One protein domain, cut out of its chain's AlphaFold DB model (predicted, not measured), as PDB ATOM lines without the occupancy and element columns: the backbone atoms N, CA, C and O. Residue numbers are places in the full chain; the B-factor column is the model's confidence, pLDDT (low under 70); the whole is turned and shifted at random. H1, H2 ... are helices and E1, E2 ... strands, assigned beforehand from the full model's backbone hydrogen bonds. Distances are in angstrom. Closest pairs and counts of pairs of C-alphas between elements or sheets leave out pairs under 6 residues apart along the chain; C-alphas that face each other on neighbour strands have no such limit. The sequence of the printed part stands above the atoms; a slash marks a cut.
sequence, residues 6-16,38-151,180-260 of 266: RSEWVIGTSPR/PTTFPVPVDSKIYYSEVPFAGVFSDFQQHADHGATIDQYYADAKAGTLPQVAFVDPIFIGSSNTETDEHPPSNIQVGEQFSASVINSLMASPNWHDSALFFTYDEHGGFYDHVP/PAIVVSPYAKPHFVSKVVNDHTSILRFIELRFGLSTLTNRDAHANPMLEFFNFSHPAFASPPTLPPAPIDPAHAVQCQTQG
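What this domain is: This is residues 6 to 16, 38 to 151 and 180 to 260 of the 266 residues of an uncharacterized protein of Actinobacteria bacterium (UniProt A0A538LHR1). A strongly twisted sheet of six strands makes the core, with H3 and H4 side by side over one face and H5 over the other, in three layers. H7 sits far out near H4, at the end of the long unnamed stretch 223 to 249, and residues 145 to 151 stick out. The printed part has 206 residues, with seven named helices and six named strands in the order E1 E2 H1 H2 E3 H3 E4 H4 E5 E6 H5 H6 H7; the sheet, E3 E2 E4 E1 E5 E6, is mixed. The class is mixed, helices and strands, with under half of the residues in named elements; the whole is compact, with a radius of gyration of the C-alphas of 17.2 A and spans of 50 by 44 by 41 A.

How they stand to each other: The sheet runs from edge strand E3, residues 70 to 72, through E2, 47 to 51, E4, 88 to 92, E1, 7 to 13, and E5, 134 to 140, to edge strand E6, 181 to 184. E2 is parallel to E3, with N 71 and O 49 within hydrogen-bond range at 2.9 A, and to E4, with N 50 and O 90 at 2.8 A. E1 is antiparallel to E4, with N 11 and O 89 at 2.8 A, and to E5, with N 10 and O 137 at 3.1 A; E5 and E6 are antiparallel, with N 138 and O 182 at 2.9 A. H4, residues 111 to 127, lies over E1 and E5 at a height over the sheet of 10.2 A, along the strands. H3, residues 73 to 82, on the same face, stands up from the sheet at 46 degrees. H4 touches H3 with residues 121 to 127 alone, at a shallow tilt of 24 degrees, the same way; the closest C-alphas are those of Ala 80 and Leu 125, 5.9 A apart. H5, residues 201 to 211, lies over E1 on the opposite face, at a height of 10.2 A. H6, residues 218 to 222, touches H5, the closest C-alphas being those of Thr 201 and Asp 220, 5.1 A apart. H7, residues 250 to 259, is near H4. H1, residues 56 to 59, only grazes the sheet; it and H2, residues 61 to 64, only just touch, with 3 pairs of C-alphas within 8 A, and only at the corner. E2, H1, H2, E3 form a strand-helix-strand unit, parallel neighbour strands joined through helices; E3, H3, E4 and E4, H4, E5 are split units, with another strand between; the three crossovers are right-handed. Every O i to N i+4 pair is within hydrogen-bond range in H3 to H7; H1 and H2 are too short for one.

Where its parts are: E1, 19.2 A long, begins at C-alpha 7 (305.044, 352.705, 402.005), and E5 is 19.8 A long. H4, 24.0 A, begins at C-alpha 111 (313.065, 358.719, 397.564). H5 measures 15.3 A, H3 14.2 A and H7 14.3 A, ending at C-alpha 259 (321.561, 368.363, 401.729).

The domain as a whole: The C-alphas of Ser 233 and Thr 258 are farthest apart, at 51.1 A. Residues 17 to 37 and 152 to 179 are not printed, with C-alpha gaps of 24.5 A and 15.5 A. The links E4 to H4, E6 to H5 and H6 to H7 are long. The model's pLDDT is under 70 at residues 6 to 16, 38 to 43, 62 to 63, 65 and 260.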
ATOM      1  N   ARG A   6     306.257 356.636 404.480       43.44
ATOM      2  CA  ARG A   6     306.003 355.200 404.678       43.44
ATOM      3  C   ARG A   6     305.087 354.471 403.717       43.44
ATOM      4  O   ARG A   6     303.900 354.350 403.957       43.44
ATOM      5  N   SER A   7     305.686 353.785 402.753       33.00
ATOM      6  CA  SER A   7     305.044 352.705 402.005       33.00
ATOM      7  C   SER A   7     304.588 351.553 402.924       33.00
ATOM      8  O   SER A   7     305.416 350.758 403.366       33.00
ATOM      9  N   GLU A   8     303.287 351.425 403.186       30.98
ATOM     10  CA  GLU A   8     302.684 350.245 403.813       30.98
ATOM     11  C   GLU A   8     302.186 349.283 402.732       30.98
ATOM     12  O   GLU A   8     301.504 349.668 401.772       30.98
ATOM     13  N   TRP A   9     302.521 348.008 402.908       40.62
ATOM     14  CA  TRP A   9     302.200 346.951 401.960       40.62
ATOM     15  C   TRP A   9     301.318 345.920 402.624       40.62
ATOM     16  O   TRP A   9     301.678 345.386 403.669       40.62
ATOM     17  N   VAL A  10     300.209 345.578 401.978       44.34
ATOM     18  CA  VAL A  10     299.417 344.406 402.356       44.34
ATOM     19  C   VAL A  10     299.279 343.503 401.154       44.34
ATOM     20  O   VAL A  10     298.682 343.888 400.151       44.34
ATOM     21  N   ILE A  11     299.817 342.294 401.258       41.53
ATOM     22  CA  ILE A  11     299.687 341.252 400.245       41.53
ATOM     23  C   ILE A  11     298.716 340.208 400.783       41.53
ATOM     24  O   ILE A  11     298.996 339.535 401.772       41.53
ATOM     25  N   GLY A  12     297.563 340.077 400.137       35.91
ATOM     26  CA  GLY A  12     296.630 338.984 400.373       35.91
ATOM     27  C   GLY A  12     296.823 337.896 399.323       35.91
ATOM     28  O   GLY A  12     296.632 338.182 398.142       35.91
ATOM     29  N   THR A  13     297.157 336.669 399.728       35.59
ATOM     30  CA  THR A  13     297.166 335.490 398.842       35.59
ATOM     31  C   THR A  13     296.010 334.546 399.196       35.59
ATOM     32  O   THR A  13     295.533 334.504 400.336       35.59
ATOM     33  N   SER A  14     295.482 333.802 398.221       32.84
ATOM     34  CA  SER A  14     294.465 332.781 398.498       32.84
ATOM     35  C   SER A  14     295.116 331.487 399.008       32.84
ATOM     36  O   SER A  14     296.133 331.055 398.477       32.84
ATOM     37  N   PRO A  15     294.508 330.764 399.966       36.00
ATOM     38  CA  PRO A  15     294.916 329.389 400.225       36.00
ATOM     39  C   PRO A  15     294.604 328.503 399.005       36.00
ATOM     40  O   PRO A  15     293.572 328.679 398.343       36.00
ATOM     41  N   ARG A  16     295.450 327.493 398.749       38.72
ATOM     42  CA  ARG A  16     295.132 326.389 397.825       38.72
ATOM     43  C   ARG A  16     293.838 325.718 398.282       38.72
ATOM     44  O   ARG A  16     293.822 325.025 399.297       38.72
ATOM     45  N   PRO A  38     294.430 345.592 415.066       44.34
ATOM     46  CA  PRO A  38     294.278 345.075 413.692       44.34
ATOM     47  C   PRO A  38     295.103 343.860 413.278       44.34
ATOM     48  O   PRO A  38     294.891 343.313 412.199       44.34
ATOM     49  N   THR A  39     296.071 343.455 414.090       45.59
ATOM     50  CA  THR A  39     297.136 342.541 413.678       45.59
ATOM     51  C   THR A  39     296.867 341.069 413.975       45.59
ATOM     52  O   THR A  39     297.676 340.232 413.581       45.59
ATOM     53  N   THR A  40     295.752 340.710 414.625       46.97
ATOM     54  CA  THR A  40     295.450 339.302 414.947       46.97
ATOM     55  C   THR A  40     294.034 338.903 414.543       46.97
ATOM     56  O   THR A  40     293.033 339.416 415.041       46.97
ATOM     57  N   PHE A  41     293.947 337.967 413.597       46.50
ATOM     58  CA  PHE A  41     292.682 337.493 413.051       46.50
ATOM     59  C   PHE A  41     292.098 336.343 413.903       46.50
ATOM     60  O   PHE A  41     292.825 335.434 414.295       46.50
ATOM     61  N   PRO A  42     290.778 336.329 414.185       48.69
ATOM     62  CA  PRO A  42     290.135 335.385 415.120       48.69
ATOM     63  C   PRO A  42     289.956 333.931 414.611       48.69
ATOM     64  O   PRO A  42     289.308 333.114 415.264       48.69
ATOM     65  N   VAL A  43     290.520 333.598 413.450       52.50
ATOM     66  CA  VAL A  43     290.596 332.277 412.782       52.50
ATOM     67  C   VAL A  43     292.037 332.190 412.241       52.50
ATOM     68  O   VAL A  43     292.553 333.272 411.962       52.50
ATOM     69  N   PRO A  44     292.727 331.032 412.081       70.56
ATOM     70  CA  PRO A  44     294.132 331.054 411.661       70.56
ATOM     71  C   PRO A  44     294.231 331.435 410.179       70.56
ATOM     72  O   PRO A  44     294.345 330.586 409.300       70.56
ATOM     73  N   VAL A  45     294.115 332.731 409.913       82.06
ATOM     74  CA  VAL A  45     294.629 333.377 408.723       82.06
ATOM     75  C   VAL A  45     296.127 333.396 408.937       82.06
ATOM     76  O   VAL A  45     296.613 334.087 409.832       82.06
ATOM     77  N   ASP A  46     296.834 332.575 408.169       87.88
ATOM     78  CA  ASP A  46     298.290 332.571 408.190       87.88
ATOM     79  C   ASP A  46     298.781 333.967 407.811       87.88
ATOM     80  O   ASP A  46     298.420 334.494 406.750       87.88
ATOM     81  N   SER A  47     299.546 334.585 408.705       88.50
ATOM     82  CA  SER A  47     299.991 335.957 408.547       88.50
ATOM     83  C   SER A  47     301.445 336.133 408.941       88.50
ATOM     84  O   SER A  47     301.922 335.518 409.898       88.50
ATOM     85  N   LYS A  48     302.142 337.008 408.213       91.38
ATOM     86  CA  LYS A  48     303.494 337.443 408.566       91.38
ATOM     87  C   LYS A  48     303.659 338.944 408.407       91.38
ATOM     88  O   LYS A  48     303.044 339.560 407.537       91.38
ATOM     89  N   ILE A  49     304.553 339.504 409.210       91.12
ATOM     90  CA  ILE A  49     305.115 340.835 408.998       91.12
ATOM     91  C   ILE A  49     306.558 340.641 408.555       91.12
ATOM     92  O   ILE A  49     307.406 340.214 409.340       91.12
ATOM     93  N   TYR A  50     306.816 340.910 407.282       94.81
ATOM     94  CA  TYR A  50     308.158 340.926 406.729       94.81
ATOM     95  C   TYR A  50     308.785 342.288 406.986       94.81
ATOM     96  O   TYR A  50     308.183 343.292 406.638       94.81
ATOM     97  N   TYR A  51     309.979 342.352 407.560       93.38
ATOM     98  CA  TYR A  51     310.621 343.625 407.888       93.38
ATOM     99  C   TYR A  51     312.075 343.676 407.426       93.38
ATOM    100  O   TYR A  51     312.795 342.672 407.445       93.38
ATOM    101  N   SER A  52     312.511 344.862 407.008       93.00
ATOM    102  CA  SER A  52     313.885 345.089 406.538       93.00
ATOM    103  C   SER A  52     314.854 345.420 407.675       93.00
ATOM    104  O   SER A  52     316.040 345.113 407.579       93.00
ATOM    105  N   GLU A  53     314.351 345.997 408.768       90.75
ATOM    106  CA  GLU A  53     315.143 346.355 409.950       90.75
ATOM    107  C   GLU A  53     314.431 345.926 411.239       90.75
ATOM    108  O   GLU A  53     314.864 344.991 411.916       90.75
ATOM    109  N   VAL A  54     313.297 346.561 411.540       86.56
ATOM    110  CA  VAL A  54     312.431 346.249 412.680       86.56
ATOM    111  C   VAL A  54     310.982 346.148 412.211       86.56
ATOM    112  O   VAL A  54     310.585 346.924 411.345       86.56
ATOM    113  N   PRO A  55     310.168 345.233 412.768       86.44
ATOM    114  CA  PRO A  55     308.738 345.250 412.509       86.44
ATOM    115  C   PRO A  55     308.131 346.464 413.215       86.44
ATOM    116  O   PRO A  55     308.204 346.562 414.446       86.44
ATOM    117  N   PHE A  56     307.501 347.371 412.470       82.50
ATOM    118  CA  PHE A  56     306.861 348.558 413.038       82.50
ATOM    119  C   PHE A  56     305.792 348.162 414.054       82.50
ATOM    120  O   PHE A  56     305.680 348.770 415.116       82.50
ATOM    121  N   ALA A  57     305.085 347.057 413.799       81.19
ATOM    122  CA  ALA A  57     304.107 346.505 414.727       81.19
ATOM    123  C   ALA A  57     304.680 346.237 416.136       81.19
ATOM    124  O   ALA A  57     303.932 346.269 417.110       81.19
ATOM    125  N   GLY A  58     306.002 346.063 416.274       80.19
ATOM    126  CA  GLY A  58     306.717 345.923 417.548       80.19
ATOM    127  C   GLY A  58     306.496 347.055 418.555       80.19
ATOM    128  O   GLY A  58     306.696 346.843 419.754       80.19
ATOM    129  N   VAL A  59     306.041 348.235 418.114       79.19
ATOM    130  CA  VAL A  59     305.689 349.352 419.010       79.19
ATOM    131  C   VAL A  59     304.376 349.123 419.768       79.19
ATOM    132  O   VAL A  59     304.148 349.760 420.796       79.19
ATOM    133  N   PHE A  60     303.521 348.211 419.299       76.50
ATOM    134  CA  PHE A  60     302.241 347.894 419.927       76.50
ATOM    135  C   PHE A  60     302.381 346.686 420.858       76.50
ATOM    136  O   PHE A  60     302.846 345.617 420.459       76.50
ATOM    137  N   SER A  61     301.926 346.833 422.107       72.56
ATOM    138  CA  SER A  61     302.046 345.803 423.153       72.56
ATOM    139  C   SER A  61     301.418 344.461 422.777       72.56
ATOM    140  O   SER A  61     301.906 343.413 423.194       72.56
ATOM    141  N   ASP A  62     300.351 344.485 421.981       68.06
ATOM    142  CA  ASP A  62     299.647 343.276 421.549       68.06
ATOM    143  C   ASP A  62     300.459 342.478 420.519       68.06
ATOM    144  O   ASP A  62     300.445 341.247 420.536       68.06
ATOM    145  N   PHE A  63     301.221 343.155 419.654       68.06
ATOM    146  CA  PHE A  63     302.091 342.476 418.692       68.06
ATOM    147  C   PHE A  63     303.327 341.880 419.363       68.06
ATOM    148  O   PHE A  63     303.790 340.822 418.955       68.06
ATOM    149  N   GLN A  64     303.837 342.492 420.437       71.88
ATOM    150  CA  GLN A  64     304.952 341.913 421.200       71.88
ATOM    151  C   GLN A  64     304.628 340.509 421.742       71.88
ATOM    152  O   GLN A  64     305.537 339.714 421.966       71.88
ATOM    153  N   GLN A  65     303.343 340.182 421.906       66.31
ATOM    154  CA  GLN A  65     302.870 338.852 422.307       66.31
ATOM    155  C   GLN A  65     302.801 337.844 421.143       66.31
ATOM    156  O   GLN A  65     302.633 336.656 421.396       66.31
ATOM    157  N   HIS A  66     302.961 338.307 419.899       74.38
ATOM    158  CA  HIS A  66     302.840 337.552 418.643       74.38
ATOM    159  C   HIS A  66     304.069 337.761 417.735       74.38
ATOM    160  O   HIS A  66     303.973 337.778 416.506       74.38
ATOM    161  N   ALA A  67     305.245 337.970 418.335       75.50
ATOM    162  CA  ALA A  67     306.487 338.235 417.605       75.50
ATOM    163  C   ALA A  67     306.927 337.066 416.697       75.50
ATOM    164  O   ALA A  67     307.743 337.257 415.797       75.50
ATOM    165  N   ASP A  68     306.374 335.869 416.898       82.94
ATOM    166  CA  ASP A  68     306.549 334.686 416.053       82.94
ATOM    167  C   ASP A  68     305.963 334.841 414.637       82.94
ATOM    168  O   ASP A  68     306.316 334.072 413.745       82.94
ATOM    169  N   HIS A  69     305.152 335.876 414.397       85.06
ATOM    170  CA  HIS A  69     304.676 336.266 413.067       85.06
ATOM    171  C   HIS A  69     305.668 337.157 412.289       85.06
ATOM    172  O   HIS A  69     305.407 337.526 411.142       85.06
ATOM    173  N   GLY A  70     306.801 337.536 412.884       89.44
ATOM    174  CA  GLY A  70     307.838 338.324 412.219       89.44
ATOM    175  C   GLY A  70     308.749 337.483 411.316       89.44
ATOM    176  O   GLY A  70     309.165 336.384 411.680       89.44
ATOM    177  N   ALA A  71     309.119 338.018 410.154       93.31
ATOM    178  CA  ALA A  71     310.133 337.448 409.267       93.31
ATOM    179  C   ALA A  71     310.966 338.554 408.599       93.31
ATOM    180  O   ALA A  71     310.522 339.689 408.482       93.31
ATOM    181  N   THR A  72     312.181 338.254 408.142       96.56
ATOM    182  CA  THR A  72     313.004 339.259 407.447       96.56
ATOM    183  C   THR A  72     312.503 339.511 406.026       96.56
ATOM    184  O   THR A  72     311.867 338.652 405.413       96.56
ATOM    185  N   ILE A  73     312.851 340.658 405.447       96.56
ATOM    186  CA  ILE A  73     312.559 340.953 404.039       96.56
ATOM    187  C   ILE A  73     313.194 339.937 403.070       96.56
ATOM    188  O   ILE A  73     312.590 339.575 402.063       96.56
ATOM    189  N   ASP A  74     314.361 339.376 403.394       98.12
ATOM    190  CA  ASP A  74     314.956 338.297 402.592       98.12
ATOM    191  C   ASP A  74     314.060 337.050 402.559       98.12
ATOM    192  O   ASP A  74     313.954 336.374 401.530       98.12
ATOM    193  N   GLN A  75     313.356 336.770 403.663       98.06
ATOM    194  CA  GLN A  75     312.379 335.690 403.719       98.06
ATOM    195  C   GLN A  75     311.148 335.991 402.857       98.06
ATOM    196  O   GLN A  75     310.611 335.059 402.267       98.06
ATOM    197  N   TYR A  76     310.730 337.256 402.713       97.62
ATOM    198  CA  TYR A  76     309.674 337.625 401.762       97.62
ATOM    199  C   TYR A  76     310.064 337.231 400.336       97.62
ATOM    200  O   TYR A  76     309.306 336.541 399.657       97.62
ATOM    201  N   TYR A  77     311.272 337.595 399.896       98.38
ATOM    202  CA  TYR A  77     311.745 337.253 398.554       98.38
ATOM    203  C   TYR A  77     311.880 335.737 398.354       98.38
ATOM    204  O   TYR A  77     311.573 335.221 397.273       98.38
ATOM    205  N   ALA A  78     312.307 335.008 399.388       98.56
ATOM    206  CA  ALA A  78     312.367 333.550 399.363       98.56
ATOM    207  C   ALA A  78     310.969 332.913 399.277       98.56
ATOM    208  O   ALA A  78     310.752 332.051 398.422       98.56
ATOM    209  N   ASP A  79     310.023 333.365 400.104       98.00
ATOM    210  CA  ASP A  79     308.643 332.871 400.147       98.00
ATOM    211  C   ASP A  79     307.907 333.188 398.836       98.00
ATOM    212  O   ASP A  79     307.274 332.308 398.250       98.00
ATOM    213  N   ALA A  80     308.066 334.405 398.305       97.31
ATOM    214  CA  ALA A  80     307.533 334.805 397.006       97.31
ATOM    215  C   ALA A  80     308.084 333.917 395.885       97.31
ATOM    216  O   ALA A  80     307.318 333.370 395.091       97.31
ATOM    217  N   LYS A  81     309.398 333.688 395.841       98.31
ATOM    218  CA  LYS A  81     310.012 332.807 394.838       98.31
ATOM    219  C   LYS A  81     309.532 331.356 394.961       98.31
ATOM    220  O   LYS A  81     309.374 330.681 393.944       98.31
ATOM    221  N   ALA A  82     309.320 330.869 396.181       97.94
ATOM    222  CA  ALA A  82     308.872 329.505 396.453       97.94
ATOM    223  C   ALA A  82     307.356 329.305 396.265       97.94
ATOM    224  O   ALA A  82     306.902 328.163 396.179       97.94
ATOM    225  N   GLY A  83     306.575 330.385 396.173       96.19
ATOM    226  CA  GLY A  83     305.114 330.310 396.129       96.19
ATOM    227  C   GLY A  83     304.485 330.016 397.498       96.19
ATOM    228  O   GLY A  83     303.410 329.416 397.560       96.19
ATOM    229  N   THR A  84     305.181 330.358 398.585       96.50
ATOM    230  CA  THR A  84     304.821 330.048 399.978       96.50
ATOM    231  C   THR A  84     304.551 331.302 400.807       96.50
ATOM    232  O   THR A  84     304.718 331.278 402.027       96.50
ATOM    233  N   LEU A  85     304.157 332.404 400.160       95.75
ATOM    234  CA  LEU A  85     303.675 333.586 400.872       95.75
ATOM    235  C   LEU A  85     302.460 333.225 401.751       95.75
ATOM    236  O   LEU A  85     301.651 332.381 401.349       95.75
ATOM    237  N   PRO A  86     302.318 333.853 402.933       94.38
ATOM    238  CA  PRO A  86     301.176 333.638 403.812       94.38
ATOM    239  C   PRO A  86     299.901 334.223 403.194       94.38
ATOM    240  O   PRO A  86     299.933 334.949 402.193       94.38
ATOM    241  N   GLN A  87     298.758 333.941 403.817       93.31
ATOM    242  CA  GLN A  87     297.468 334.465 403.363       93.31
ATOM    243  C   GLN A  87     297.385 335.987 403.500       93.31
ATOM    244  O   GLN A  87     296.755 336.629 402.662       93.31
ATOM    245  N   VAL A  88     298.017 336.552 404.531       93.94
ATOM    246  CA  VAL A  88     298.173 337.999 404.725       93.94
ATOM    247  C   VAL A  88     299.629 338.313 405.052       93.94
ATOM    248  O   VAL A  88     300.165 337.830 406.044       93.94
ATOM    249  N   ALA A  89     300.272 339.149 404.249       93.62
ATOM    250  CA  ALA A  89     301.611 339.645 404.527       93.62
ATOM    251  C   ALA A  89     301.617 341.165 404.637       93.62
ATOM    252  O   ALA A  89     301.071 341.843 403.767       93.62
ATOM    253  N   PHE A  90     302.294 341.671 405.660       93.50
ATOM    254  CA  PHE A  90     302.718 343.064 405.743       93.50
ATOM    255  C   PHE A  90     304.198 343.163 405.381       93.50
ATOM    256  O   PHE A  90     304.947 342.220 405.649       93.50
ATOM    257  N   VAL A  91     304.619 344.265 404.763       95.06
ATOM    258  CA  VAL A  91     306.036 344.511 404.459       95.06
ATOM    259  C   VAL A  91     306.457 345.861 405.020       95.06
ATOM    260  O   VAL A  91     305.904 346.884 404.633       95.06
ATOM    261  N   ASP A  92     307.466 345.840 405.883       92.62
ATOM    262  CA  ASP A  92     308.044 347.006 406.530       92.62
ATOM    263  C   ASP A  92     309.418 347.353 405.910       92.62
ATOM    264  O   ASP A  92     310.288 346.475 405.752       92.62
ATOM    265  N   PRO A  93     309.642 348.631 405.557       93.25
ATOM    266  CA  PRO A  93     310.919 349.125 405.044       93.25
ATOM    267  C   PRO A  93     312.003 349.232 406.136       93.25
ATOM    268  O   PRO A  93     311.842 348.788 407.273       93.25
ATOM    269  N   ILE A  94     313.159 349.791 405.768       91.75
ATOM    270  CA  ILE A  94     314.153 350.307 406.712       91.75
ATOM    271  C   ILE A  94     313.681 351.691 407.156       91.75
ATOM    272  O   ILE A  94     313.528 352.569 406.305       91.75
ATOM    273  N   PHE A  95     313.482 351.869 408.464       86.50
ATOM    274  CA  PHE A  95     312.965 353.109 409.056       86.50
ATOM    275  C   PHE A  95     314.060 353.986 409.659       86.50
ATOM    276  O   PHE A  95     313.839 355.174 409.871       86.50
ATOM    277  N   ILE A  96     315.200 353.398 410.033       85.31
ATOM    278  CA  ILE A  96     316.275 354.103 410.722       85.31
ATOM    279  C   ILE A  96     317.570 353.872 409.956       85.31
ATOM    280  O   ILE A  96     318.135 352.779 409.912       85.31
ATOM    281  N   GLY A  97     318.093 354.931 409.355       85.44
ATOM    282  CA  GLY A  97     319.292 354.821 408.548       85.44
ATOM    283  C   GLY A  97     319.843 356.159 408.091       85.44
ATOM    284  O   GLY A  97     319.458 357.236 408.531       85.44
ATOM    285  N   SER A  98     320.833 356.082 407.206       87.62
ATOM    286  CA  SER A  98     321.274 357.265 406.472       87.62
ATOM    287  C   SER A  98     320.319 357.557 405.315       87.62
ATOM    288  O   SER A  98     319.609 356.660 404.861       87.62
ATOM    289  N   SER A  99     320.376 358.769 404.757       85.00
ATOM    290  CA  SER A  99     319.503 359.173 403.649       85.00
ATOM    291  C   SER A  99     319.534 358.241 402.431       85.00
ATOM    292  O   SER A  99     318.555 358.182 401.707       85.00
ATOM    293  N   ASN A 100     320.625 357.507 402.179       89.56
ATOM    294  CA  ASN A 100     320.696 356.523 401.085       89.56
ATOM    295  C   ASN A 100     320.531 355.068 401.578       89.56
ATOM    296  O   ASN A 100     321.009 354.140 400.929       89.56
ATOM    297  N   THR A 101     319.938 354.867 402.753       91.06
ATOM    298  CA  THR A 101     319.755 353.555 403.394       91.06
ATOM    299  C   THR A 101     318.315 353.322 403.820       91.06
ATOM    300  O   THR A 101     317.836 352.210 403.644       91.06
ATOM    301  N   GLU A 102     317.631 354.330 404.365       90.12
ATOM    302  CA  GLU A 102     316.194 354.220 404.649       90.12
ATOM    303  C   GLU A 102     315.422 353.996 403.345       90.12
ATOM    304  O   GLU A 102     315.720 354.604 402.312       90.12
ATOM    305  N   THR A 103     314.445 353.092 403.388       92.81
ATOM    306  CA  THR A 103     313.661 352.667 402.216       92.81
ATOM    307  C   THR A 103     312.175 352.986 402.373       92.81
ATOM    308  O   THR A 103     311.355 352.455 401.628       92.81
ATOM    309  N   ASP A 104     311.815 353.808 403.357       87.94
ATOM    310  CA  ASP A 104     310.439 354.186 403.700       87.94
ATOM    311  C   ASP A 104     310.009 355.533 403.097       87.94
ATOM    312  O   ASP A 104     308.888 355.988 403.325       87.94
ATOM    313  N   GLU A 105     310.909 356.163 402.336       88.56
ATOM    314  CA  GLU A 105     310.748 357.490 401.728       88.56
ATOM    315  C   GLU A 105     310.583 358.626 402.756       88.56
ATOM    316  O   GLU A 105     310.293 359.764 402.380       88.56
ATOM    317  N   HIS A 106     310.842 358.365 404.045       83.94
ATOM    318  CA  HIS A 106     310.734 359.367 405.094       83.94
ATOM    319  C   HIS A 106     311.870 360.402 404.989       83.94
ATOM    320  O   HIS A 106     313.050 360.067 404.956       83.94
ATOM    321  N   PRO A 107     311.583 361.712 404.973       79.50
ATOM    322  CA  PRO A 107     312.601 362.752 404.927       79.50
ATOM    323  C   PRO A 107     313.525 362.705 406.151       79.50
ATOM    324  O   PRO A 107     313.046 362.584 407.276       79.50
ATOM    325  N   PRO A 108     314.840 362.894 405.975       81.62
ATOM    326  CA  PRO A 108     315.516 363.411 404.790       81.62
ATOM    327  C   PRO A 108     316.046 362.306 403.858       81.62
ATOM    328  O   PRO A 108     317.130 362.473 403.294       81.62
ATOM    329  N   SER A 109     315.353 361.185 403.704       84.56
ATOM    330  CA  SER A 109     315.842 360.061 402.905       84.56
ATOM    331  C   SER A 109     315.579 360.207 401.414       84.56
ATOM    332  O   SER A 109     314.741 360.987 400.958       84.56
ATOM    333  N   ASN A 110     316.415 359.529 400.638       89.62
ATOM    334  CA  ASN A 110     316.421 359.547 399.190       89.62
ATOM    335  C   ASN A 110     315.257 358.700 398.682       89.62
ATOM    336  O   ASN A 110     315.287 357.473 398.762       89.62
ATOM    337  N   ILE A 111     314.266 359.365 398.098       88.25
ATOM    338  CA  ILE A 111     313.065 358.719 397.564       88.25
ATOM    339  C   ILE A 111     313.382 357.639 396.519       88.25
ATOM    340  O   ILE A 111     312.652 356.665 396.421       88.25
ATOM    341  N   GLN A 112     314.503 357.736 395.791       93.06
ATOM    342  CA  GLN A 112     314.887 356.723 394.799       93.06
ATOM    343  C   GLN A 112     315.250 355.379 395.450       93.06
ATOM    344  O   GLN A 112     315.127 354.332 394.819       93.06
ATOM    345  N   VAL A 113     315.701 355.394 396.710       93.25
ATOM    346  CA  VAL A 113     315.982 354.178 397.486       93.25
ATOM    347  C   VAL A 113     314.672 353.500 397.895       93.25
ATOM    348  O   VAL A 113     314.539 352.285 397.742       93.25
ATOM    349  N   GLY A 114     313.680 354.278 398.336       92.44
ATOM    350  CA  GLY A 114     312.335 353.772 398.626       92.44
ATOM    351  C   GLY A 114     311.581 353.302 397.379       92.44
ATOM    352  O   GLY A 114     310.991 352.219 397.394       92.44
ATOM    353  N   GLU A 115     311.705 354.008 396.253       93.50
ATOM    354  CA  GLU A 115     311.125 353.595 394.970       93.50
ATOM    355  C   GLU A 115     311.728 352.261 394.506       93.50
ATOM    356  O   GLU A 115     311.009 351.346 394.094       93.50
ATOM    357  N   GLN A 116     313.051 352.101 394.629       95.81
ATOM    358  CA  GLN A 116     313.736 350.849 394.312       95.81
ATOM    359  C   GLN A 116     313.288 349.690 395.215       95.81
ATOM    360  O   GLN A 116     313.098 348.569 394.728       95.81
ATOM    361  N   PHE A 117     313.101 349.939 396.512       96.25
ATOM    362  CA  PHE A 117     312.569 348.949 397.451       96.25
ATOM    363  C   PHE A 117     311.142 348.534 397.078       96.25
ATOM    364  O   PHE A 117     310.869 347.347 396.888       96.25
ATOM    365  N   SER A 118     310.268 349.514 396.857       95.31
ATOM    366  CA  SER A 118     308.883 349.331 396.416       95.31
ATOM    367  C   SER A 118     308.808 348.502 395.129       95.31
ATOM    368  O   SER A 118     308.089 347.501 395.047       95.31
ATOM    369  N   ALA A 119     309.626 348.850 394.130       96.31
ATOM    370  CA  ALA A 119     309.732 348.105 392.882       96.31
ATOM    371  C   ALA A 119     310.217 346.664 393.107       96.31
ATOM    372  O   ALA A 119     309.732 345.750 392.441       96.31
ATOM    373  N   SER A 120     311.147 346.433 394.035       97.38
ATOM    374  CA  SER A 120     311.658 345.091 394.350       97.38
ATOM    375  C   SER A 120     310.578 344.206 394.976       97.38
ATOM    376  O   SER A 120     310.400 343.060 394.551       97.38
ATOM    377  N   VAL A 121     309.797 344.747 395.915       97.62
ATOM    378  CA  VAL A 121     308.674 344.044 396.555       97.62
ATOM    379  C   VAL A 121     307.603 343.672 395.527       97.62
ATOM    380  O   VAL A 121     307.216 342.499 395.444       97.62
ATOM    381  N   ILE A 122     307.175 344.631 394.695       97.38
ATOM    382  CA  ILE A 122     306.147 344.406 393.667       97.38
ATOM    383  C   ILE A 122     306.634 343.413 392.606       97.38
ATOM    384  O   ILE A 122     305.921 342.461 392.286       97.38
ATOM    385  N   ASN A 123     307.843 343.597 392.065       98.12
ATOM    386  CA  ASN A 123     308.388 342.694 391.047       98.12
ATOM    387  C   ASN A 123     308.538 341.264 391.580       98.12
ATOM    388  O   ASN A 123     308.289 340.313 390.840       98.12
ATOM    389  N   SER A 124     308.893 341.094 392.859       98.12
ATOM    390  CA  SER A 124     308.967 339.771 393.481       98.12
ATOM    391  C   SER A 124     307.602 339.080 393.546       98.12
ATOM    392  O   SER A 124     307.507 337.907 393.180       98.12
ATOM    393  N   LEU A 125     306.534 339.803 393.909       97.56
ATOM    394  CA  LEU A 125     305.171 339.262 393.885       97.56
ATOM    395  C   LEU A 125     304.716 338.922 392.462       97.56
ATOM    396  O   LEU A 125     304.148 337.859 392.232       97.56
ATOM    397  N   MET A 126     304.980 339.800 391.494       97.62
ATOM    398  CA  MET A 126     304.623 339.568 390.091       97.62
ATOM    399  C   MET A 126     305.339 338.348 389.496       97.62
ATOM    400  O   MET A 126     304.760 337.625 388.691       97.62
ATOM    401  N   ALA A 127     306.585 338.090 389.897       97.94
ATOM    402  CA  ALA A 127     307.339 336.910 389.475       97.94
ATOM    403  C   ALA A 127     306.978 335.634 390.264       97.94
ATOM    404  O   ALA A 127     307.418 334.540 389.901       97.94
ATOM    405  N   SER A 128     306.212 335.760 391.350       97.75
ATOM    406  CA  SER A 128     305.860 334.658 392.243       97.75
ATOM    407  C   SER A 128     304.834 333.707 391.617       97.75
ATOM    408  O   SER A 128     303.894 334.156 390.952       97.75
ATOM    409  N   PRO A 129     304.891 332.396 391.929       97.50
ATOM    410  CA  PRO A 129     303.766 331.496 391.697       97.50
ATOM    411  C   PRO A 129     302.455 331.967 392.346       97.50
ATOM    412  O   PRO A 129     301.392 331.606 391.850       97.50
ATOM    413  N   ASN A 130     302.500 332.783 393.408       96.12
ATOM    414  CA  ASN A 130     301.320 333.367 394.053       96.12
ATOM    415  C   ASN A 130     300.672 334.504 393.242       96.12
ATOM    416  O   ASN A 130     299.598 334.959 393.610       96.12
ATOM    417  N   TRP A 131     301.264 334.991 392.141       97.38
ATOM    418  CA  TRP A 131     300.705 336.136 391.403       97.38
ATOM    419  C   TRP A 131     299.220 335.953 391.060       97.38
ATOM    420  O   TRP A 131     298.413 336.836 391.336       97.38
ATOM    421  N   HIS A 132     298.858 334.786 390.518       95.25
ATOM    422  CA  HIS A 132     297.530 334.475 389.975       95.25
ATOM    423  C   HIS A 132     296.358 334.609 390.967       95.25
ATOM    424  O   HIS A 132     295.204 334.712 390.540       95.25
ATOM    425  N   ASP A 133     296.635 334.613 392.267       92.19
ATOM    426  CA  ASP A 133     295.655 334.698 393.345       92.19
ATOM    427  C   ASP A 133     296.020 335.742 394.415       92.19
ATOM    428  O   ASP A 133     295.552 335.652 395.553       92.19
ATOM    429  N   SER A 134     296.805 336.755 394.027       96.00
ATOM    430  CA  SER A 134     297.268 337.823 394.917       96.00
ATOM    431  C   SER A 134     296.584 339.175 394.700       96.00
ATOM    432  O   SER A 134     296.203 339.557 393.588       96.00
ATOM    433  N   ALA A 135     296.492 339.946 395.781       97.25
ATOM    434  CA  ALA A 135     296.237 341.380 395.757       97.25
ATOM    435  C   ALA A 135     297.242 342.085 396.669       97.25
ATOM    436  O   ALA A 135     297.327 341.762 397.850       97.25
ATOM    437  N   LEU A 136     297.984 343.036 396.110       97.75
ATOM    438  CA  LEU A 136     298.879 343.921 396.838       97.75
ATOM    439  C   LEU A 136     298.240 345.308 396.923       97.75
ATOM    440  O   LEU A 136     297.808 345.864 395.909       97.75
ATOM    441  N   PHE A 137     298.199 345.859 398.128       97.44
ATOM    442  CA  PHE A 137     297.868 347.252 398.397       97.44
ATOM    443  C   PHE A 137     299.160 347.977 398.745       97.44
ATOM    444  O   PHE A 137     299.856 347.555 399.664       97.44
ATOM    445  N   PHE A 138     299.476 349.028 397.996       95.94
ATOM    446  CA  PHE A 138     300.582 349.939 398.259       95.94
ATOM    447  C   PHE A 138     299.988 351.286 398.659       95.94
ATOM    448  O   PHE A 138     299.288 351.908 397.857       95.94
ATOM    449  N   THR A 139     300.231 351.724 399.886       94.75
ATOM    450  CA  THR A 139     299.775 353.022 400.398       94.75
ATOM    451  C   THR A 139     300.882 353.708 401.183       94.75
ATOM    452  O   THR A 139     301.915 353.094 401.412       94.75
ATOM    453  N   TYR A 140     300.656 354.953 401.598       92.19
ATOM    454  CA  TYR A 140     301.519 355.642 402.558       92.19
ATOM    455  C   TYR A 140     300.882 355.677 403.955       92.19
ATOM    456  O   TYR A 140     299.652 355.748 404.022       92.19
ATOM    457  N   ASP A 141     301.641 355.637 405.054       86.94
ATOM    458  CA  ASP A 141     301.080 355.751 406.413       86.94
ATOM    459  C   ASP A 141     300.611 357.186 406.699       86.94
ATOM    460  O   ASP A 141     299.562 357.390 407.316       86.94
ATOM    461  N   GLU A 142     301.324 358.184 406.166       86.88
ATOM    462  CA  GLU A 142     300.961 359.590 406.269       86.88
ATOM    463  C   GLU A 142     301.415 360.455 405.063       86.88
ATOM    464  O   GLU A 142     302.031 360.008 404.100       86.88
ATOM    465  N   HIS A 143     300.999 361.725 405.057       84.06
ATOM    466  CA  HIS A 143     301.108 362.656 403.923       84.06
ATOM    467  C   HIS A 143     302.450 363.401 403.742       84.06
ATOM    468  O   HIS A 143     302.606 364.151 402.778       84.06
ATOM    469  N   GLY A 144     303.400 363.292 404.664       78.25
ATOM    470  CA  GLY A 144     304.734 363.900 404.634       78.25
ATOM    471  C   GLY A 144     304.800 365.336 405.109       78.25
ATOM    472  O   GLY A 144     305.886 365.884 405.255       78.25
ATOM    473  N   GLY A 145     303.657 365.983 405.340       79.69
ATOM    474  CA  GLY A 145     303.602 367.425 405.562       79.69
ATOM    475  C   GLY A 145     303.423 368.259 404.290       79.69
ATOM    476  O   GLY A 145     303.524 369.487 404.379       79.69
ATOM    477  N   PHE A 146     303.149 367.667 403.114       78.69
ATOM    478  CA  PHE A 146     302.764 368.486 401.950       78.69
ATOM    479  C   PHE A 146     301.388 369.067 402.102       78.69
ATOM    480  O   PHE A 146     300.474 368.501 402.698       78.69
ATOM    481  N   TYR A 147     301.230 370.173 401.393       89.69
ATOM    482  CA  TYR A 147     299.926 370.651 401.031       89.69
ATOM    483  C   TYR A 147     299.150 369.608 400.211       89.69
ATOM    484  O   TYR A 147     299.523 369.278 399.085       89.69
ATOM    485  N   ASP A 148     298.016 369.180 400.756       92.44
ATOM    486  CA  ASP A 148     296.925 368.588 399.994       92.44
ATOM    487  C   ASP A 148     295.764 369.586 399.936       92.44
ATOM    488  O   ASP A 148     295.432 370.252 400.917       92.44
ATOM    489  N   HIS A 149     295.151 369.715 398.763       95.25
ATOM    490  CA  HIS A 149     294.090 370.694 398.545       95.25
ATOM    491  C   HIS A 149     292.716 370.237 399.045       95.25
ATOM    492  O   HIS A 149     291.792 371.052 399.082       95.25
ATOM    493  N   VAL A 150     292.541 368.953 399.371       94.25
ATOM    494  CA  VAL A 150     291.254 368.410 399.801       94.25
ATOM    495  C   VAL A 150     291.160 368.501 401.320       94.25
ATOM    496  O   VAL A 150     291.967 367.894 402.023       94.25
ATOM    497  N   PRO A 151     290.158 369.218 401.856       92.62
ATOM    498  CA  PRO A 151     289.907 369.218 403.289       92.62
ATOM    499  C   PRO A 151     289.607 367.804 403.794       92.62
ATOM    500  O   PRO A 151     288.825 367.078 403.175       92.62
ATOM    501  N   PRO A 180     298.581 358.572 398.722       93.94
ATOM    502  CA  PRO A 180     298.463 357.682 397.573       93.94
ATOM    503  C   PRO A 180     298.056 356.266 398.003       93.94
ATOM    504  O   PRO A 180     298.542 355.772 399.013       93.94
ATOM    505  N   ALA A 181     297.211 355.609 397.206       94.81
ATOM    506  CA  ALA A 181     296.855 354.203 397.373       94.81
ATOM    507  C   ALA A 181     296.749 353.525 395.999       94.81
ATOM    508  O   ALA A 181     296.052 354.011 395.101       94.81
ATOM    509  N   ILE A 182     297.446 352.405 395.830       96.44
ATOM    510  CA  ILE A 182     297.566 351.652 394.582       96.44
ATOM    511  C   ILE A 182     297.218 350.189 394.856       96.44
ATOM    512  O   ILE A 182     297.668 349.599 395.836       96.44
ATOM    513  N   VAL A 183     296.438 349.587 393.956       97.50
ATOM    514  CA  VAL A 183     296.121 348.154 393.973       97.50
ATOM    515  C   VAL A 183     296.850 347.463 392.827       97.50
ATOM    516  O   VAL A 183     296.646 347.808 391.662       97.50
ATOM    517  N   VAL A 184     297.661 346.457 393.150       97.62
ATOM    518  CA  VAL A 184     298.399 345.626 392.193       97.62
ATOM    519  C   VAL A 184     297.883 344.189 392.284       97.62
ATOM    520  O   VAL A 184     297.973 343.545 393.324       97.62
ATOM    521  N   SER A 185     297.290 343.678 391.204       98.31
ATOM    522  CA  SER A 185     296.682 342.340 391.174       98.31
ATOM    523  C   SER A 185     296.424 341.884 389.733       98.31
ATOM    524  O   SER A 185     296.135 342.744 388.893       98.31
ATOM    525  N   PRO A 186     296.387 340.565 389.439       98.06
ATOM    526  CA  PRO A 186     295.864 340.063 388.168       98.06
ATOM    527  C   PRO A 186     294.462 340.583 387.848       98.06
ATOM    528  O   PRO A 186     294.102 340.743 386.681       98.06
ATOM    529  N   TYR A 187     293.669 340.837 388.892       98.31
ATOM    530  CA  TYR A 187     292.272 341.246 388.806       98.31
ATOM    531  C   TYR A 187     292.077 342.762 388.864       98.31
ATOM    532  O   TYR A 187     290.935 343.211 388.783       98.31
ATOM    533  N   ALA A 188     293.141 343.557 389.007       98.25
ATOM    534  CA  ALA A 188     293.026 345.010 389.033       98.25
ATOM    535  C   ALA A 188     292.473 345.539 387.696       98.25
ATOM    536  O   ALA A 188     292.841 345.070 386.616       98.25
ATOM    537  N   LYS A 189     291.575 346.526 387.754       98.31
ATOM    538  CA  LYS A 189     291.045 347.188 386.557       98.31
ATOM    539  C   LYS A 189     292.133 348.072 385.925       98.31
ATOM    540  O   LYS A 189     292.670 348.942 386.611       98.31
ATOM    541  N   PRO A 190     292.446 347.913 384.626       96.94
ATOM    542  CA  PRO A 190     293.441 348.747 383.962       96.94
ATOM    543  C   PRO A 190     292.943 350.192 383.842       96.94
ATOM    544  O   PRO A 190     291.767 350.424 383.561       96.94
ATOM    545  N   HIS A 191     293.848 351.158 384.027       96.19
ATOM    546  CA  HIS A 191     293.566 352.598 383.906       96.19
ATOM    547  C   HIS A 191     292.385 353.089 384.766       96.19
ATOM    548  O   HIS A 191     291.657 354.005 384.378       96.19
ATOM    549  N   PHE A 192     292.181 352.473 385.932       98.06
ATOM    550  CA  PHE A 192     291.092 352.811 386.838       98.06
ATOM    551  C   PHE A 192     291.576 353.690 387.992       98.06
ATOM    552  O   PHE A 192     292.567 353.383 388.647       98.06
ATOM    553  N   VAL A 193     290.834 354.765 388.260       98.12
ATOM    554  CA  VAL A 193     291.038 355.645 389.415       98.12
ATOM    555  C   VAL A 193     289.718 355.729 390.168       98.12
ATOM    556  O   VAL A 193     288.722 356.215 389.622       98.12
ATOM    557  N   SER A 194     289.707 355.252 391.413       96.88
ATOM    558  CA  SER A 194     288.547 355.401 392.289       96.88
ATOM    559  C   SER A 194     288.398 356.853 392.754       96.88
ATOM    560  O   SER A 194     289.375 357.577 392.947       96.88
ATOM    561  N   LYS A 195     287.145 357.275 392.941       95.88
ATOM    562  CA  LYS A 195     286.773 358.538 393.595       95.88
ATOM    563  C   LYS A 195     286.027 358.307 394.909       95.88
ATOM    564  O   LYS A 195     285.483 359.251 395.478       95.88
ATOM    565  N   VAL A 196     285.942 357.056 395.354       95.94
ATOM    566  CA  VAL A 196     285.315 356.697 396.621       95.94
ATOM    567  C   VAL A 196     286.289 357.015 397.748       95.94
ATOM    568  O   VAL A 196     287.498 356.828 397.613       95.94
ATOM    569  N   VAL A 197     285.754 357.529 398.854       94.69
ATOM    570  CA  VAL A 197     286.544 357.771 400.060       94.69
ATOM    571  C   VAL A 197     286.958 356.420 400.638       94.69
ATOM    572  O   VAL A 197     286.108 355.591 400.954       94.69
ATOM    573  N   ASN A 198     288.267 356.224 400.742       95.56
ATOM    574  CA  ASN A 198     288.903 355.091 401.397       95.56
ATOM    575  C   ASN A 198     289.858 355.638 402.464       95.56
ATOM    576  O   ASN A 198     290.342 356.767 402.346       95.56
ATOM    577  N   ASP A 199     290.125 354.834 403.481       94.62
ATOM    578  CA  ASP A 199     291.099 355.114 404.535       94.62
ATOM    579  C   ASP A 199     291.947 353.857 404.790       94.62
ATOM    580  O   ASP A 199     291.674 352.813 404.202       94.62
ATOM    581  N   HIS A 200     292.976 353.909 405.638       93.88
ATOM    582  CA  HIS A 200     293.841 352.744 405.894       93.88
ATOM    583  C   HIS A 200     293.066 351.489 406.321       93.88
ATOM    584  O   HIS A 200     293.418 350.372 405.938       93.88
ATOM    585  N   THR A 201     291.946 351.648 407.033       94.81
ATOM    586  CA  THR A 201     291.103 350.517 407.441       94.81
ATOM    587  C   THR A 201     290.298 349.907 406.292       94.81
ATOM    588  O   THR A 201     289.782 348.804 406.439       94.81
ATOM    589  N   SER A 202     290.259 350.527 405.109       97.06
ATOM    590  CA  SER A 202     289.747 349.900 403.884       97.06
ATOM    591  C   SER A 202     290.515 348.631 403.515       97.06
ATOM    592  O   SER A 202     289.920 347.675 403.013       97.06
ATOM    593  N   ILE A 203     291.826 348.593 403.785       96.56
ATOM    594  CA  ILE A 203     292.649 347.399 403.560       96.56
ATOM    595  C   ILE A 203     292.245 346.307 404.552       96.56
ATOM    596  O   ILE A 203     291.964 345.178 404.152       96.56
ATOM    597  N   LEU A 204     292.123 346.656 405.836       94.25
ATOM    598  CA  LEU A 204     291.636 345.741 406.867       94.25
ATOM    599  C   LEU A 204     290.252 345.188 406.506       94.25
ATOM    600  O   LEU A 204     290.028 343.979 406.537       94.25
ATOM    601  N   ARG A 205     289.352 346.055 406.040       96.31
ATOM    602  CA  ARG A 205     288.005 345.687 405.618       96.31
ATOM    603  C   ARG A 205     287.991 344.738 404.418       96.31
ATOM    604  O   ARG A 205     287.157 343.832 404.358       96.31
ATOM    605  N   PHE A 206     288.913 344.896 403.469       96.38
ATOM    606  CA  PHE A 206     289.104 343.922 402.392       96.38
ATOM    607  C   PHE A 206     289.504 342.545 402.947       96.38
ATOM    608  O   PHE A 206     288.912 341.536 402.557       96.38
ATOM    609  N   ILE A 207     290.463 342.498 403.881       94.56
ATOM    610  CA  ILE A 207     290.926 341.253 404.514       94.56
ATOM    611  C   ILE A 207     289.782 340.570 405.275       94.56
ATOM    612  O   ILE A 207     289.548 339.371 405.102       94.56
ATOM    613  N   GLU A 208     289.018 341.329 406.062       94.62
ATOM    614  CA  GLU A 208     287.855 340.820 406.793       94.62
ATOM    615  C   GLU A 208     286.851 340.139 405.868       94.62
ATOM    616  O   GLU A 208     286.433 339.009 406.129       94.62
ATOM    617  N   LEU A 209     286.487 340.791 404.758       94.31
ATOM    618  CA  LEU A 209     285.567 340.210 403.781       94.31
ATOM    619  C   LEU A 209     286.164 338.980 403.102       94.31
ATOM    620  O   LEU A 209     285.453 337.998 402.877       94.31
ATOM    621  N   ARG A 210     287.461 339.010 402.783       91.62
ATOM    622  CA  ARG A 210     288.144 337.910 402.098       91.62
ATOM    623  C   ARG A 210     288.173 336.631 402.933       91.62
ATOM    624  O   ARG A 210     288.052 335.546 402.353       91.62
ATOM    625  N   PHE A 211     288.343 336.750 404.249       91.25
ATOM    626  CA  PHE A 211     288.505 335.616 405.165       91.25
ATOM    627  C   PHE A 211     287.310 335.390 406.105       91.25
ATOM    628  O   PHE A 211     287.342 334.468 406.916       91.25
ATOM    629  N   GLY A 212     286.233 336.170 405.968       92.19
ATOM    630  CA  GLY A 212     285.012 336.016 406.763       92.19
ATOM    631  C   GLY A 212     285.198 336.387 408.236       92.19
ATOM    632  O   GLY A 212     284.659 335.713 409.114       92.19
ATOM    633  N   LEU A 213     285.985 337.426 408.509       90.81
ATOM    634  CA  LEU A 213     286.325 337.866 409.859       90.81
ATOM    635  C   LEU A 213     285.354 338.942 410.353       90.81
ATOM    636  O   LEU A 213     284.682 339.614 409.572       90.81
ATOM    637  N   SER A 214     285.269 339.080 411.675       93.00
ATOM    638  CA  SER A 214     284.515 340.170 412.300       93.00
ATOM    639  C   SER A 214     285.319 341.465 412.251       93.00
ATOM    640  O   SER A 214     286.541 341.421 412.353       93.00
ATOM    641  N   THR A 215     284.615 342.589 412.143       93.19
ATOM    642  CA  THR A 215     285.203 343.928 412.263       93.19
ATOM    643  C   THR A 215     285.737 344.141 413.669       93.19
ATOM    644  O   THR A 215     285.143 343.649 414.635       93.19
ATOM    645  N   LEU A 216     286.826 344.887 413.801       89.00
ATOM    646  CA  LEU A 216     287.469 345.131 415.089       89.00
ATOM    647  C   LEU A 216     286.932 346.388 415.762       89.00
ATOM    648  O   LEU A 216     286.878 346.460 416.989       89.00
ATOM    649  N   THR A 217     286.501 347.367 414.970       91.19
ATOM    650  CA  THR A 217     286.005 348.654 415.454       91.19
ATOM    651  C   THR A 217     284.754 349.089 414.680       91.19
ATOM    652  O   THR A 217     284.176 348.361 413.876       91.19
ATOM    653  N   ASN A 218     284.274 350.296 414.950       92.94
ATOM    654  CA  ASN A 218     283.275 350.959 414.124       92.94
ATOM    655  C   ASN A 218     283.894 351.573 412.851       92.94
ATOM    656  O   ASN A 218     283.158 351.861 411.908       92.94
ATOM    657  N   ARG A 219     285.220 351.783 412.806       92.75
ATOM    658  CA  ARG A 219     285.923 352.396 411.666       92.75
ATOM    659  C   ARG A 219     285.951 351.467 410.459       92.75
ATOM    660  O   ARG A 219     285.373 351.786 409.428       92.75
ATOM    661  N   ASP A 220     286.583 350.314 410.629       93.94
ATOM    662  CA  ASP A 220     286.695 349.246 409.635       93.94
ATOM    663  C   ASP A 220     285.318 348.708 409.228       93.94
ATOM    664  O   ASP A 220     285.064 348.493 408.043       93.94
ATOM    665  N   ALA A 221     284.368 348.625 410.166       95.31
ATOM    666  CA  ALA A 221     282.979 348.272 409.870       95.31
ATOM    667  C   ALA A 221     282.298 349.201 408.851       95.31
ATOM    668  O   ALA A 221     281.422 348.748 408.106       95.31
ATOM    669  N   HIS A 222     282.697 350.475 408.803       95.00
ATOM    670  CA  HIS A 222     282.181 351.479 407.868       95.00
ATOM    671  C   HIS A 222     283.126 351.766 406.694       95.00
ATOM    672  O   HIS A 222     282.763 352.543 405.806       95.00
ATOM    673  N   ALA A 223     284.307 351.151 406.658       96.25
ATOM    674  CA  ALA A 223     285.264 351.349 405.583       96.25
ATOM    675  C   ALA A 223     284.795 350.673 404.286       96.25
ATOM    676  O   ALA A 223     284.072 349.669 404.277       96.25
ATOM    677  N   ASN A 224     285.219 351.221 403.149       96.62
ATOM    678  CA  ASN A 224     284.999 350.577 401.861       96.62
ATOM    679  C   ASN A 224     286.075 349.495 401.644       96.62
ATOM    680  O   ASN A 224     287.253 349.812 401.752       96.62
ATOM    681  N   PRO A 225     285.723 348.245 401.295       96.06
ATOM    682  CA  PRO A 225     286.693 347.166 401.069       96.06
ATOM    683  C   PRO A 225     287.484 347.285 399.756       96.06
ATOM    684  O   PRO A 225     288.133 346.329 399.355       96.06
ATOM    685  N   MET A 226     287.368 348.376 398.998       97.19
ATOM    686  CA  MET A 226     288.048 348.584 397.713       97.19
ATOM    687  C   MET A 226     287.749 347.524 396.636       97.19
ATOM    688  O   MET A 226     288.481 347.396 395.657       97.19
ATOM    689  N   LEU A 227     286.635 346.786 396.738       97.44
ATOM    690  CA  LEU A 227     286.279 345.756 395.747       97.44
ATOM    691  C   LEU A 227     286.082 346.325 394.333       97.44
ATOM    692  O   LEU A 227     286.225 345.610 393.345       97.44
ATOM    693  N   GLU A 228     285.792 347.622 394.215       97.62
ATOM    694  CA  GLU A 228     285.648 348.291 392.922       97.62
ATOM    695  C   GLU A 228     286.951 348.399 392.121       97.62
ATOM    696  O   GLU A 228     286.877 348.613 390.911       97.62
ATOM    697  N   PHE A 229     288.118 348.218 392.744       98.19
ATOM    698  CA  PHE A 229     289.394 348.158 392.031       98.19
ATOM    699  C   PHE A 229     289.534 346.871 391.210       98.19
ATOM    700  O   PHE A 229     290.364 346.819 390.303       98.19
ATOM    701  N   PHE A 230     288.707 345.855 391.475       98.19
ATOM    702  CA  PHE A 230     288.858 344.520 390.910       98.19
ATOM    703  C   PHE A 230     287.769 344.157 389.890       98.19
ATOM    704  O   PHE A 230     286.610 344.569 389.982       98.19
ATOM    705  N   ASN A 231     288.141 343.328 388.915       97.50
ATOM    706  CA  ASN A 231     287.244 342.560 388.057       97.50
ATOM    707  C   ASN A 231     287.595 341.071 388.175       97.50
ATOM    708  O   ASN A 231     288.371 340.533 387.387       97.50
ATOM    709  N   PHE A 232     287.007 340.394 389.163       95.25
ATOM    710  CA  PHE A 232     287.317 338.990 389.463       95.25
ATOM    711  C   PHE A 232     286.925 338.002 388.354       95.25
ATOM    712  O   PHE A 232     287.450 336.895 388.307       95.25
ATOM    713  N   SER A 233     286.035 338.396 387.440       96.06
ATOM    714  CA  SER A 233     285.627 337.549 386.313       96.06
ATOM    715  C   SER A 233     286.579 337.638 385.116       96.06
ATOM    716  O   SER A 233     286.549 336.760 384.259       96.06
ATOM    717  N   HIS A 234     287.391 338.697 385.026       95.06
ATOM    718  CA  HIS A 234     288.284 338.944 383.891       95.06
ATOM    719  C   HIS A 234     289.625 339.517 384.382       95.06
ATOM    720  O   HIS A 234     289.755 340.740 384.492       95.06
ATOM    721  N   PRO A 235     290.626 338.663 384.671       96.06
ATOM    722  CA  PRO A 235     291.938 339.113 385.124       96.06
ATOM    723  C   PRO A 235     292.706 339.799 383.985       96.06
ATOM    724  O   PRO A 235     293.339 339.142 383.157       96.06
ATOM    725  N   ALA A 236     292.650 341.132 383.938       97.38
ATOM    726  CA  ALA A 236     293.316 341.943 382.916       97.38
ATOM    727  C   ALA A 236     294.851 341.817 382.952       97.38
ATOM    728  O   ALA A 236     295.501 341.999 381.926       97.38
ATOM    729  N   PHE A 237     295.411 341.464 384.111       97.69
ATOM    730  CA  PHE A 237     296.846 341.284 384.333       97.69
ATOM    731  C   PHE A 237     297.184 339.835 384.714       97.69
ATOM    732  O   PHE A 237     298.061 339.587 385.539       97.69
ATOM    733  N   ALA A 238     296.488 338.850 384.125       97.19
ATOM    734  CA  ALA A 238     296.796 337.427 384.328       97.19
ATOM    735  C   ALA A 238     298.288 337.120 384.099       97.19
ATOM    736  O   ALA A 238     298.900 336.379 384.865       97.19
ATOM    737  N   SER A 239     298.882 337.750 383.082       96.94
ATOM    738  CA  SER A 239     300.331 337.905 382.966       96.94
ATOM    739  C   SER A 239     300.739 339.259 383.560       96.94
ATOM    740  O   SER A 239     300.174 340.275 383.139       96.94
ATOM    741  N   PRO A 240     301.690 339.299 384.510       96.31
ATOM    742  CA  PRO A 240     302.127 340.557 385.095       96.31
ATOM    743  C   PRO A 240     302.780 341.466 384.039       96.31
ATOM    744  O   PRO A 240     303.500 340.970 383.167       96.31
ATOM    745  N   PRO A 241     302.549 342.788 384.097       95.75
ATOM    746  CA  PRO A 241     303.240 343.737 383.236       95.75
ATOM    747  C   PRO A 241     304.703 343.924 383.668       95.75
ATOM    748  O   PRO A 241     305.073 343.673 384.812       95.75
ATOM    749  N   THR A 242     305.531 344.439 382.761       95.75
ATOM    750  CA  THR A 242     306.887 344.891 383.100       95.75
ATOM    751  C   THR A 242     306.825 346.307 383.666       95.75
ATOM    752  O   THR A 242     306.352 347.219 382.984       95.75
ATOM    753  N   LEU A 243     307.322 346.505 384.889       94.00
ATOM    754  CA  LEU A 243     307.468 347.841 385.465       94.00
ATOM    755  C   LEU A 243     308.679 348.578 384.870       94.00
ATOM    756  O   LEU A 243     309.668 347.935 384.500       94.00
ATOM    757  N   PRO A 244     308.638 349.920 384.795       95.31
ATOM    758  CA  PRO A 244     309.828 350.716 384.526       95.31
ATOM    759  C   PRO A 244     310.943 350.419 385.545       95.31
ATOM    760  O   PRO A 244     310.648 350.096 386.699       95.31
ATOM    761  N   PRO A 245     312.224 350.537 385.156       94.12
ATOM    762  CA  PRO A 245     313.320 350.486 386.116       94.12
ATOM    763  C   PRO A 245     313.190 351.609 387.155       94.12
ATOM    764  O   PRO A 245     312.850 352.730 386.785       94.12
ATOM    765  N   ALA A 246     313.555 351.320 388.407       94.88
ATOM    766  CA  ALA A 246     313.688 352.293 389.497       94.88
ATOM    767  C   ALA A 246     315.184 352.525 389.824       94.88
ATOM    768  O   ALA A 246     315.722 351.916 390.758       94.88
ATOM    769  N   PRO A 247     315.925 353.285 388.989       95.44
ATOM    770  CA  PRO A 247     317.341 353.538 389.210       95.44
ATOM    771  C   PRO A 247     317.560 354.606 390.286       95.44
ATOM    772  O   PRO A 247     316.825 355.584 390.373       95.44
ATOM    773  N   ILE A 248     318.657 354.464 391.027       93.75
ATOM    774  CA  ILE A 248     319.178 355.535 391.877       93.75
ATOM    775  C   ILE A 248     320.170 356.342 391.039       93.75
ATOM    776  O   ILE A 248     321.167 355.793 390.563       93.75
ATOM    777  N   ASP A 249     319.907 357.632 390.850       94.31
ATOM    778  CA  ASP A 249     320.832 358.538 390.171       94.31
ATOM    779  C   ASP A 249     322.020 358.833 391.106       94.31
ATOM    780  O   ASP A 249     321.819 359.389 392.191       94.31
ATOM    781  N   PRO A 250     323.270 358.509 390.715       93.31
ATOM    782  CA  PRO A 250     324.442 358.789 391.538       93.31
ATOM    783  C   PRO A 250     324.585 360.264 391.931       93.31
ATOM    784  O   PRO A 250     325.019 360.558 393.045       93.31
ATOM    785  N   ALA A 251     324.217 361.201 391.050       90.88
ATOM    786  CA  ALA A 251     324.279 362.628 391.358       90.88
ATOM    787  C   ALA A 251     323.255 363.002 392.439       90.88
ATOM    788  O   ALA A 251     323.585 363.720 393.387       90.88
ATOM    789  N   HIS A 252     322.042 362.456 392.341       87.06
ATOM    790  CA  HIS A 252     321.001 362.658 393.343       87.06
ATOM    791  C   HIS A 252     321.353 362.004 394.684       87.06
ATOM    792  O   HIS A 252     321.157 362.609 395.737       87.06
ATOM    793  N   ALA A 253     321.956 360.816 394.668       89.50
ATOM    794  CA  ALA A 253     322.421 360.138 395.874       89.50
ATOM    795  C   ALA A 253     323.458 360.976 396.648       89.50
ATOM    796  O   ALA A 253     323.384 361.070 397.876       89.50
ATOM    797  N   VAL A 254     324.395 361.628 395.946       88.88
ATOM    798  CA  VAL A 254     325.368 362.553 396.559       88.88
ATOM    799  C   VAL A 254     324.673 363.803 397.112       88.88
ATOM    800  O   VAL A 254     325.000 364.264 398.210       88.88
ATOM    801  N   GLN A 255     323.687 364.346 396.392       85.81
ATOM    802  CA  GLN A 255     322.892 365.479 396.873       85.81
ATOM    803  C   GLN A 255     322.141 365.131 398.167       85.81
ATOM    804  O   GLN A 255     322.232 365.877 399.140       85.81
ATOM    805  N   CYS A 256     321.476 363.975 398.221       84.50
ATOM    806  CA  CYS A 256     320.721 363.536 399.395       84.50
ATOM    807  C   CYS A 256     321.608 363.393 400.637       84.50
ATOM    808  O   CYS A 256     321.215 363.807 401.722       84.50
ATOM    809  N   GLN A 257     322.833 362.882 400.485       83.19
ATOM    810  CA  GLN A 257     323.793 362.762 401.593       83.19
ATOM    811  C   GLN A 257     324.263 364.106 402.149       83.19
ATOM    812  O   GLN A 257     324.619 364.195 403.322       83.19
ATOM    813  N   THR A 258     324.316 365.141 401.311       80.62
ATOM    814  CA  THR A 258     324.899 366.440 401.679       80.62
ATOM    815  C   THR A 258     323.853 367.473 402.088       80.62
ATOM    816  O   THR A 258     324.164 368.365 402.874       80.62
ATOM    817  N   GLN A 259     322.627 367.364 401.572       72.31
ATOM    818  CA  GLN A 259     321.561 368.363 401.729       72.31
ATOM    819  C   GLN A 259     320.247 367.779 402.283       72.31
ATOM    820  O   GLN A 259     319.328 368.540 402.587       72.31
ATOM    821  N   GLY A 260     320.156 366.453 402.437       65.75
ATOM    822  CA  GLY A 260     318.907 365.728 402.676       65.75
ATOM    823  C   GLY A 260     318.122 365.463 401.384       65.75
ATOM    824  O   GLY A 260     318.269 366.169 400.391       65.75
TER     825      GLY A 260